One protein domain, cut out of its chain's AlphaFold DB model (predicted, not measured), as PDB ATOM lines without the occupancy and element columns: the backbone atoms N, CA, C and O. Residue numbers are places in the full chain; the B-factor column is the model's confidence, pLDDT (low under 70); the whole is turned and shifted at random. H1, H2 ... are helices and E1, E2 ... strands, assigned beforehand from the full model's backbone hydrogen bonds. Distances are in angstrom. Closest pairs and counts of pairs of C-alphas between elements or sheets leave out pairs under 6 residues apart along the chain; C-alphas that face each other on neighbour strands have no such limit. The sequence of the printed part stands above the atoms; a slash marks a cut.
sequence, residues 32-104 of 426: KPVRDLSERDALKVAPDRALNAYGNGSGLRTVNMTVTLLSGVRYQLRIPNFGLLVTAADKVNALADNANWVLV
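What this domain is: This is residues 32 to 104 of the 426 residues of an uncharacterized protein of Hymenobacter perfusus (UniProt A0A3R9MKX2). What shows first? There is little regular structure: a twisted sheet with H1 over it at one end, H2 and loops at the other. What builds it? Of 73 printed residues, under half belong to E1, H1, E2, E3, H2 and E4; class and sheet, ordered E1 E2 E3 E4, are mixed. It is compact, radius of gyration of the C-alphas 11.9 A, spanning 37 by 22 by 18 A.

How they stand to each other: Which strands pair? E1, residues 32 to 34, is parallel to E2, residues 66 to 69, N 32 to O 66 being 3.0 A. E2 and E3, residues 74 to 77, form an antiparallel hairpin, N 67 to O 75 being 2.8 A. Where are the helices? H1, residues 37 to 41, is on the sheet, height 7.9 A; H2, residues 88 to 96, is not.

Where its parts are: Where does E1 begin? C-alpha 32 is at (55.724, 3.862, -50.742). Where does the last strand end? E4, residues 101 to 103, ends at (45.326, -5.712, -50.772).

The domain as a whole: Is it cut? The printed part has no cut. Where is confidence low? Residues 47 to 59, in the long link H1 to E2, have pLDDT under 70.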
ATOM      1  N   LYS A  32      54.403   4.099 -51.340       81.12
ATOM      2  CA  LYS A  32      55.724   3.862 -50.742       81.12
ATOM      3  C   LYS A  32      56.239   2.472 -51.135       81.12
ATOM      4  O   LYS A  32      55.653   1.482 -50.693       81.12
ATOM      5  N   PRO A  33      57.358   2.366 -51.872       83.00
ATOM      6  CA  PRO A  33      57.976   1.074 -52.120       83.00
ATOM      7  C   PRO A  33      58.564   0.513 -50.818       83.00
ATOM      8  O   PRO A  33      59.250   1.225 -50.081       83.00
ATOM      9  N   VAL A  34      58.300  -0.759 -50.538       85.81
ATOM     10  CA  VAL A  34      58.895  -1.526 -49.432       85.81
ATOM     11  C   VAL A  34      59.341  -2.894 -49.957       85.81
ATOM     12  O   VAL A  34      58.803  -3.391 -50.943       85.81
ATOM     13  N   ARG A  35      60.363  -3.504 -49.359       83.50
ATOM     14  CA  ARG A  35      60.950  -4.759 -49.855       83.50
ATOM     15  C   ARG A  35      60.004  -5.937 -49.710       83.50
ATOM     16  O   ARG A  35      59.808  -6.682 -50.666       83.50
ATOM     17  N   ASP A  36      59.411  -6.076 -48.534       86.94
ATOM     18  CA  ASP A  36      58.569  -7.203 -48.157       86.94
ATOM     19  C   ASP A  36      57.494  -6.783 -47.131       86.94
ATOM     20  O   ASP A  36      57.378  -5.615 -46.739       86.94
ATOM     21  N   LEU A  37      56.671  -7.748 -46.709       88.00
ATOM     22  CA  LEU A  37      55.629  -7.532 -45.702       88.00
ATOM     23  C   LEU A  37      56.206  -7.149 -44.332       88.00
ATOM     24  O   LEU A  37      55.557  -6.410 -43.598       88.00
ATOM     25  N   SER A  38      57.421  -7.594 -43.999       90.25
ATOM     26  CA  SER A  38      58.071  -7.236 -42.738       90.25
ATOM     27  C   SER A  38      58.434  -5.750 -42.717       90.25
ATOM     28  O   SER A  38      58.164  -5.067 -41.732       90.25
ATOM     29  N   GLU A  39      58.956  -5.211 -43.823       88.31
ATOM     30  CA  GLU A  39      59.270  -3.784 -43.946       88.31
ATOM     31  C   GLU A  39      58.005  -2.909 -43.960       88.31
ATOM     32  O   GLU A  39      58.011  -1.820 -43.379       88.31
ATOM     33  N   ARG A  40      56.894  -3.395 -44.534       91.62
ATOM     34  CA  ARG A  40      55.573  -2.760 -44.376       91.62
ATOM     35  C   ARG A  40      55.143  -2.738 -42.908       91.62
ATOM     36  O   ARG A  40      54.755  -1.691 -42.388       91.62
ATOM     37  N   ASP A  41      55.198  -3.882 -42.241       90.50
ATOM     38  CA  ASP A  41      54.709  -4.033 -40.872       90.50
ATOM     39  C   ASP A  41      55.588  -3.274 -39.864       90.50
ATOM     40  O   ASP A  41      55.100  -2.803 -38.839       90.50
ATOM     41  N   ALA A  42      56.855  -3.030 -40.202       87.62
ATOM     42  CA  ALA A  42      57.778  -2.204 -39.429       87.62
ATOM     43  C   ALA A  42      57.581  -0.682 -39.615       87.62
ATOM     44  O   ALA A  42      58.255   0.109 -38.945       87.62
ATOM     45  N   LEU A  43      56.676  -0.234 -40.500       86.06
ATOM     46  CA  LEU A  43      56.388   1.192 -40.674       86.06
ATOM     47  C   LEU A  43      55.857   1.801 -39.373       86.06
ATOM     48  O   LEU A  43      54.818   1.390 -38.858       86.06
ATOM     49  N   LYS A  44      56.561   2.816 -38.866       84.81
ATOM     50  CA  LYS A  44      56.245   3.467 -37.590       84.81
ATOM     51  C   LYS A  44      54.941   4.273 -37.667       84.81
ATOM     52  O   LYS A  44      54.637   4.892 -38.688       84.81
ATOM     53  N   VAL A  45      54.205   4.310 -36.557       81.69
ATOM     54  CA  VAL A  45      53.015   5.157 -36.359       81.69
ATOM     55  C   VAL A  45      53.416   6.409 -35.582       81.69
ATOM     56  O   VAL A  45      54.187   6.324 -34.627       81.69
ATOM     57  N   ALA A  46      52.925   7.578 -35.995       72.25
ATOM     58  CA  ALA A  46      53.172   8.823 -35.274       72.25
ATOM     59  C   ALA A  46      52.392   8.839 -33.940       72.25
ATOM     60  O   ALA A  46      51.190   8.574 -33.959       72.25
ATOM     61  N   PRO A  47      53.024   9.175 -32.801       63.69
ATOM     62  CA  PRO A  47      52.377   9.083 -31.492       63.69
ATOM     63  C   PRO A  47      51.438  10.251 -31.131       63.69
ATOM     64  O   PRO A  47      50.773  10.147 -30.107       63.69
ATOM     65  N   ASP A  48      51.347  11.344 -31.910       58.03
ATOM     66  CA  ASP A  48      50.522  12.499 -31.506       58.03
ATOM     67  C   ASP A  48      49.946  13.367 -32.650       58.03
ATOM     68  O   ASP A  48      50.491  13.380 -33.753       58.03
ATOM     69  N   ARG A  49      48.833  14.066 -32.328       48.59
ATOM     70  CA  ARG A  49      47.868  14.981 -33.030       48.59
ATOM     71  C   ARG A  49      47.987  15.403 -34.518       48.59
ATOM     72  O   ARG A  49      47.050  16.024 -35.016       48.59
ATOM     73  N   ALA A  50      49.007  15.027 -35.280       52.84
ATOM     74  CA  ALA A  50      49.109  15.257 -36.729       52.84
ATOM     75  C   ALA A  50      48.450  14.148 -37.586       52.84
ATOM     76  O   ALA A  50      48.703  14.040 -38.783       52.84
ATOM     77  N   LEU A  51      47.578  13.326 -36.990       55.03
ATOM     78  CA  LEU A  51      46.937  12.146 -37.603       55.03
ATOM     79  C   LEU A  51      45.923  12.466 -38.720       55.03
ATOM     80  O   LEU A  51      45.420  11.553 -39.369       55.03
ATOM     81  N   ASN A  52      45.638  13.752 -38.952       51.91
ATOM     82  CA  ASN A  52      44.790  14.238 -40.046       51.91
ATOM     83  C   ASN A  52      45.592  14.862 -41.205       51.91
ATOM     84  O   ASN A  52      44.994  15.377 -42.150       51.91
ATOM     85  N   ALA A  53      46.927  14.849 -41.157       48.97
ATOM     86  CA  ALA A  53      47.730  15.357 -42.260       48.97
ATOM     87  C   ALA A  53      47.789  14.303 -43.372       48.97
ATOM     88  O   ALA A  53      48.512  13.312 -43.278       48.97
ATOM     89  N   TYR A  54      47.027  14.531 -44.441       51.09
ATOM     90  CA  TYR A  54      47.301  13.910 -45.732       51.09
ATOM     91  C   TYR A  54      48.796  14.073 -46.057       51.09
ATOM     92  O   TYR A  54      49.289  15.199 -46.104       51.09
ATOM     93  N   GLY A  55      49.488  12.941 -46.222       52.78
ATOM     94  CA  GLY A  55      50.816  12.787 -46.824       52.78
ATOM     95  C   GLY A  55      51.795  13.950 -46.642       52.78
ATOM     96  O   GLY A  55      51.950  14.771 -47.535       52.78
ATOM     97  N   ASN A  56      52.541  13.981 -45.535       54.53
ATOM     98  CA  ASN A  56      53.698  14.882 -45.394       54.53
ATOM     99  C   ASN A  56      55.020  14.260 -45.900       54.53
ATOM    100  O   ASN A  56      56.087  14.814 -45.648       54.53
ATOM    101  N   GLY A  57      54.984  13.079 -46.531       55.09
ATOM    102  CA  GLY A  57      56.188  12.360 -46.966       55.09
ATOM    103  C   GLY A  57      57.068  11.810 -45.830       55.09
ATOM    104  O   GLY A  57      58.163  11.327 -46.096       55.09
ATOM    105  N   SER A  58      56.610  11.835 -44.571       62.97
ATOM    106  CA  SER A  58      57.412  11.430 -43.397       62.97
ATOM    107  C   SER A  58      57.759   9.941 -43.328       62.97
ATOM    108  O   SER A  58      58.579   9.534 -42.507       62.97
ATOM    109  N   GLY A  59      57.121   9.105 -44.151       62.50
ATOM    110  CA  GLY A  59      57.296   7.655 -44.113       62.50
ATOM    111  C   GLY A  59      56.631   6.964 -42.916       62.50
ATOM    112  O   GLY A  59      56.889   5.775 -42.721       62.50
ATOM    113  N   LEU A  60      55.799   7.685 -42.157       80.44
ATOM    114  CA  LEU A  60      54.951   7.173 -41.079       80.44
ATOM    115  C   LEU A  60      53.584   6.735 -41.622       80.44
ATOM    116  O   LEU A  60      53.140   7.228 -42.659       80.44
ATOM    117  N   ARG A  61      52.905   5.823 -40.916       83.25
ATOM    118  CA  ARG A  61      51.576   5.338 -41.322       83.25
ATOM    119  C   ARG A  61      50.519   6.438 -41.246       83.25
ATOM    120  O   ARG A  61      50.355   7.078 -40.208       83.25
ATOM    121  N   THR A  62      49.750   6.580 -42.320       82.12
ATOM    122  CA  THR A  62      48.566   7.445 -42.400       82.12
ATOM    123  C   THR A  62      47.398   6.681 -43.019       82.12
ATOM    124  O   THR A  62      47.603   5.737 -43.783       82.12
ATOM    125  N   VAL A  63      46.162   7.087 -42.723       81.19
ATOM    126  CA  VAL A  63      44.966   6.475 -43.328       81.19
ATOM    127  C   VAL A  63      45.032   6.594 -44.852       81.19
ATOM    128  O   VAL A  63      45.424   7.636 -45.376       81.19
ATOM    129  N   ASN A  64      44.645   5.530 -45.558       82.88
ATOM    130  CA  ASN A  64      44.691   5.391 -47.016       82.88
ATOM    131  C   ASN A  64      46.095   5.401 -47.640       82.88
ATOM    132  O   ASN A  64      46.193   5.455 -48.867       82.88
ATOM    133  N   MET A  65      47.163   5.315 -46.838       84.44
ATOM    134  CA  MET A  65      48.518   5.103 -47.349       84.44
ATOM    135  C   MET A  65      48.567   3.820 -48.180       84.44
ATOM    136  O   MET A  65      48.101   2.780 -47.714       84.44
ATOM    137  N   THR A  66      49.173   3.896 -49.366       87.75
ATOM    138  CA  THR A  66      49.458   2.728 -50.202       87.75
ATOM    139  C   THR A  66      50.945   2.392 -50.117       87.75
ATOM    140  O   THR A  66      51.797   3.280 -50.127       87.75
ATOM    141  N   VAL A  67      51.254   1.106 -50.008       87.94
ATOM    142  CA  VAL A  67      52.606   0.571 -50.147       87.94
ATOM    143  C   VAL A  67      52.647  -0.405 -51.308       87.94
ATOM    144  O   VAL A  67      51.701  -1.169 -51.505       87.94
ATOM    145  N   THR A  68      53.768  -0.431 -52.014       89.44
ATOM    146  CA  THR A  68      54.041  -1.410 -53.065       89.44
ATOM    147  C   THR A  68      55.236  -2.242 -52.657       89.44
ATOM    148  O   THR A  68      56.319  -1.720 -52.403       89.44
ATOM    149  N   LEU A  69      55.031  -3.549 -52.567       86.62
ATOM    150  CA  LEU A  69      56.120  -4.496 -52.397       86.62
ATOM    151  C   LEU A  69      57.008  -4.477 -53.645       86.62
ATOM    152  O   LEU A  69      56.518  -4.224 -54.743       86.62
ATOM    153  N   LEU A  70      58.290  -4.827 -53.525       79.00
ATOM    154  CA  LEU A  70      59.149  -5.006 -54.707       79.00
ATOM    155  C   LEU A  70      58.608  -6.057 -55.691       79.00
ATOM    156  O   LEU A  70      58.933  -6.009 -56.873       79.00
ATOM    157  N   SER A  71      57.747  -6.968 -55.228       79.75
ATOM    158  CA  SER A  71      56.997  -7.902 -56.077       79.75
ATOM    159  C   SER A  71      55.904  -7.242 -56.934       79.75
ATOM    160  O   SER A  71      55.256  -7.928 -57.716       79.75
ATOM    161  N   GLY A  72      55.655  -5.939 -56.774       82.75
ATOM    162  CA  GLY A  72      54.577  -5.196 -57.435       82.75
ATOM    163  C   GLY A  72      53.222  -5.291 -56.729       82.75
ATOM    164  O   GLY A  72      52.271  -4.631 -57.135       82.75
ATOM    165  N   VAL A  73      53.113  -6.085 -55.660       84.75
ATOM    166  CA  VAL A  73      51.871  -6.240 -54.893       84.75
ATOM    167  C   VAL A  73      51.616  -4.999 -54.042       84.75
ATOM    168  O   VAL A  73      52.479  -4.578 -53.270       84.75
ATOM    169  N   ARG A  74      50.408  -4.441 -54.144       90.31
ATOM    170  CA  ARG A  74      50.032  -3.190 -53.479       90.31
ATOM    171  C   ARG A  74      49.109  -3.439 -52.292       90.31
ATOM    172  O   ARG A  74      48.150  -4.199 -52.395       90.31
ATOM    173  N   TYR A  75      49.355  -2.760 -51.178       89.62
ATOM    174  CA  TYR A  75      48.475  -2.752 -50.005       89.62
ATOM    175  C   TYR A  75      48.100  -1.324 -49.638       89.62
ATOM    176  O   TYR A  75      48.941  -0.436 -49.686       89.62
ATOM    177  N   GLN A  76      46.862  -1.112 -49.211       90.44
ATOM    178  CA  GLN A  76      46.367   0.159 -48.710       90.44
ATOM    179  C   GLN A  76      45.895   0.006 -47.269       90.44
ATOM    180  O   GLN A  76      45.101  -0.881 -46.958       90.44
ATOM    181  N   LEU A  77      46.353   0.895 -46.393       88.38
ATOM    182  CA  LEU A  77      45.922   0.932 -45.001       88.38
ATOM    183  C   LEU A  77      44.512   1.524 -44.919       88.38
ATOM    184  O   LEU A  77      44.325   2.731 -45.095       88.38
ATOM    185  N   ARG A  78      43.512   0.679 -44.663       87.31
ATOM    186  CA  ARG A  78      42.102   1.067 -44.569       87.31
ATOM    187  C   ARG A  78      41.606   0.853 -43.152       87.31
ATOM    188  O   ARG A  78      41.555  -0.271 -42.676       87.31
ATOM    189  N   ILE A  79      41.185   1.936 -42.509       84.69
ATOM    190  CA  ILE A  79      40.574   1.887 -41.181       84.69
ATOM    191  C   ILE A  79      39.112   2.308 -41.336       84.69
ATOM    192  O   ILE A  79      38.843   3.503 -41.520       84.69
ATOM    193  N   PRO A  80      38.162   1.355 -41.311       78.44
ATOM    194  CA  PRO A  80      36.744   1.675 -41.329       78.44
ATOM    195  C   PRO A  80      36.414   2.635 -40.187       78.44
ATOM    196  O   PRO A  80      36.878   2.460 -39.063       78.44
ATOM    197  N   ASN A  81      35.608   3.657 -40.470       82.50
ATOM    198  CA  ASN A  81      35.109   4.581 -39.453       82.50
ATOM    199  C   ASN A  81      36.193   5.357 -38.676       82.50
ATOM    200  O   ASN A  81      35.958   5.743 -37.534       82.50
ATOM    201  N   PHE A  82      37.350   5.660 -39.280       81.69
ATOM    202  CA  PHE A  82      38.423   6.428 -38.619       81.69
ATOM    203  C   PHE A  82      37.951   7.754 -37.980       81.69
ATOM    204  O   PHE A  82      38.471   8.175 -36.948       81.69
ATOM    205  N   GLY A  83      36.936   8.404 -38.565       77.69
ATOM    206  CA  GLY A  83      36.313   9.616 -38.017       77.69
ATOM    207  C   GLY A  83      35.476   9.401 -36.748       77.69
ATOM    208  O   GLY A  83      35.251  10.362 -36.019       77.69
ATOM    209  N   LEU A  84      35.048   8.165 -36.469       79.88
ATOM    210  CA  LEU A  84      34.292   7.788 -35.267       79.88
ATOM    211  C   LEU A  84      35.198   7.388 -34.094       79.88
ATOM    212  O   LEU A  84      34.716   7.272 -32.971       79.88
ATOM    213  N   LEU A  85      36.502   7.198 -34.324       83.44
ATOM    214  CA  LEU A  85      37.468   6.993 -33.246       83.44
ATOM    215  C   LEU A  85      37.647   8.319 -32.496       83.44
ATOM    216  O   LEU A  85      38.126   9.305 -33.060       83.44
ATOM    217  N   VAL A  86      37.217   8.357 -31.235       78.44
ATOM    218  CA  VAL A  86      37.094   9.608 -30.471       78.44
ATOM    219  C   VAL A  86      38.431  10.032 -29.867       78.44
ATOM    220  O   VAL A  86      38.746  11.223 -29.843       78.44
ATOM    221  N   THR A  87      39.249   9.079 -29.409       83.44
ATOM    222  CA  THR A  87      40.520   9.391 -28.745       83.44
ATOM    223  C   THR A  87      41.714   9.297 -29.696       83.44
ATOM    224  O   THR A  87      41.704   8.574 -30.694       83.44
ATOM    225  N   ALA A  88      42.782  10.039 -29.387       78.44
ATOM    226  CA  ALA A  88      44.038   9.943 -30.130       78.44
ATOM    227  C   ALA A  88      44.677   8.549 -29.991       78.44
ATOM    228  O   ALA A  88      45.228   8.036 -30.961       78.44
ATOM    229  N   ALA A  89      44.540   7.920 -28.820       82.06
ATOM    230  CA  ALA A  89      45.049   6.576 -28.563       82.06
ATOM    231  C   ALA A  89      44.368   5.527 -29.456       82.06
ATOM    232  O   ALA A  89      45.060   4.716 -30.066       82.06
ATOM    233  N   ASP A  90      43.044   5.594 -29.626       85.06
ATOM    234  CA  ASP A  90      42.312   4.657 -30.492       85.06
ATOM    235  C   ASP A  90      42.744   4.779 -31.956       85.06
ATOM    236  O   ASP A  90      42.914   3.779 -32.651       85.06
ATOM    237  N   LYS A  91      42.989   6.008 -32.423       85.31
ATOM    238  CA  LYS A  91      43.496   6.256 -33.780       85.31
ATOM    239  C   LYS A  91      44.909   5.716 -33.981       85.31
ATOM    240  O   LYS A  91      45.189   5.144 -35.032       85.31
ATOM    241  N   VAL A  92      45.789   5.882 -32.992       84.06
ATOM    242  CA  VAL A  92      47.154   5.332 -33.024       84.06
ATOM    243  C   VAL A  92      47.116   3.806 -33.029       84.06
ATOM    244  O   VAL A  92      47.782   3.191 -33.860       84.06
ATOM    245  N   ASN A  93      46.290   3.196 -32.177       86.88
ATOM    246  CA  ASN A  93      46.125   1.746 -32.117       86.88
ATOM    247  C   ASN A  93      45.601   1.185 -33.445       86.88
ATOM    248  O   ASN A  93      46.154   0.219 -33.963       86.88
ATOM    249  N   ALA A  94      44.604   1.833 -34.051       86.75
ATOM    250  CA  ALA A  94      44.064   1.407 -35.338       86.75
ATOM    251  C   ALA A  94      45.085   1.522 -36.490       86.75
ATOM    252  O   ALA A  94      45.102   0.682 -37.385       86.75
ATOM    253  N   LEU A  95      45.966   2.530 -36.478       87.38
ATOM    254  CA  LEU A  95      47.055   2.648 -37.462       87.38
ATOM    255  C   LEU A  95      48.180   1.630 -37.233       87.38
ATOM    256  O   LEU A  95      48.843   1.217 -38.190       87.38
ATOM    257  N   ALA A  96      48.419   1.246 -35.980       87.44
ATOM    258  CA  ALA A  96      49.427   0.256 -35.615       87.44
ATOM    259  C   ALA A  96      49.003  -1.172 -35.976       87.44
ATOM    260  O   ALA A  96      49.863  -2.004 -36.257       87.44
ATOM    261  N   ASP A  97      47.700  -1.441 -36.015       91.38
ATOM    262  CA  ASP A  97      47.168  -2.756 -36.341       91.38
ATOM    263  C   ASP A  97      47.421  -3.138 -37.811       91.38
ATOM    264  O   ASP A  97      46.910  -2.521 -38.752       91.38
ATOM    265  N   ASN A  98      48.223  -4.188 -38.010       91.19
ATOM    266  CA  ASN A  98      48.585  -4.690 -39.333       91.19
ATOM    267  C   ASN A  98      47.417  -5.365 -40.063       91.19
ATOM    268  O   ASN A  98      47.476  -5.489 -41.287       91.19
ATOM    269  N   ALA A  99      46.354  -5.758 -39.357       90.94
ATOM    270  CA  ALA A  99      45.155  -6.319 -39.974       90.94
ATOM    271  C   ALA A  99      44.414  -5.298 -40.856       90.94
ATOM    272  O   ALA A  99      43.679  -5.680 -41.765       90.94
ATOM    273  N   ASN A 100      44.651  -3.998 -40.648       90.06
ATOM    274  CA  ASN A 100      44.032  -2.929 -41.430       90.06
ATOM    275  C   ASN A 100      44.695  -2.704 -42.807       90.06
ATOM    276  O   ASN A 100      44.237  -1.862 -43.583       90.06
ATOM    277  N   TRP A 101      45.762  -3.436 -43.152       91.25
ATOM    278  CA  TRP A 101      46.323  -3.425 -44.507       91.25
ATOM    279  C   TRP A 101      45.498  -4.301 -45.448       91.25
ATOM    280  O   TRP A 101      45.487  -5.525 -45.338       91.25
ATOM    281  N   VAL A 102      44.868  -3.676 -46.440       91.25
ATOM    282  CA  VAL A 102      44.036  -4.357 -47.436       91.25
ATOM    283  C   VAL A 102      44.770  -4.408 -48.769       91.25
ATOM    284  O   VAL A 102      45.330  -3.408 -49.207       91.25
ATOM    285  N   LEU A 103      44.768  -5.564 -49.428       89.38
ATOM    286  CA  LEU A 103      45.326  -5.712 -50.772       89.38
ATOM    287  C   LEU A 103      44.595  -4.777 -51.754       89.38
ATOM    288  O   LEU A 103      43.368  -4.829 -51.868       89.38
ATOM    289  N   VAL A 104      45.337  -3.935 -52.474       87.00
ATOM    290  CA  VAL A 104      44.784  -3.114 -53.556       87.00
ATOM    291  C   VAL A 104      44.760  -3.973 -54.807       87.00
ATOM    292  O   VAL A 104      45.784  -4.209 -55.441       87.00
TER     293      VAL A 104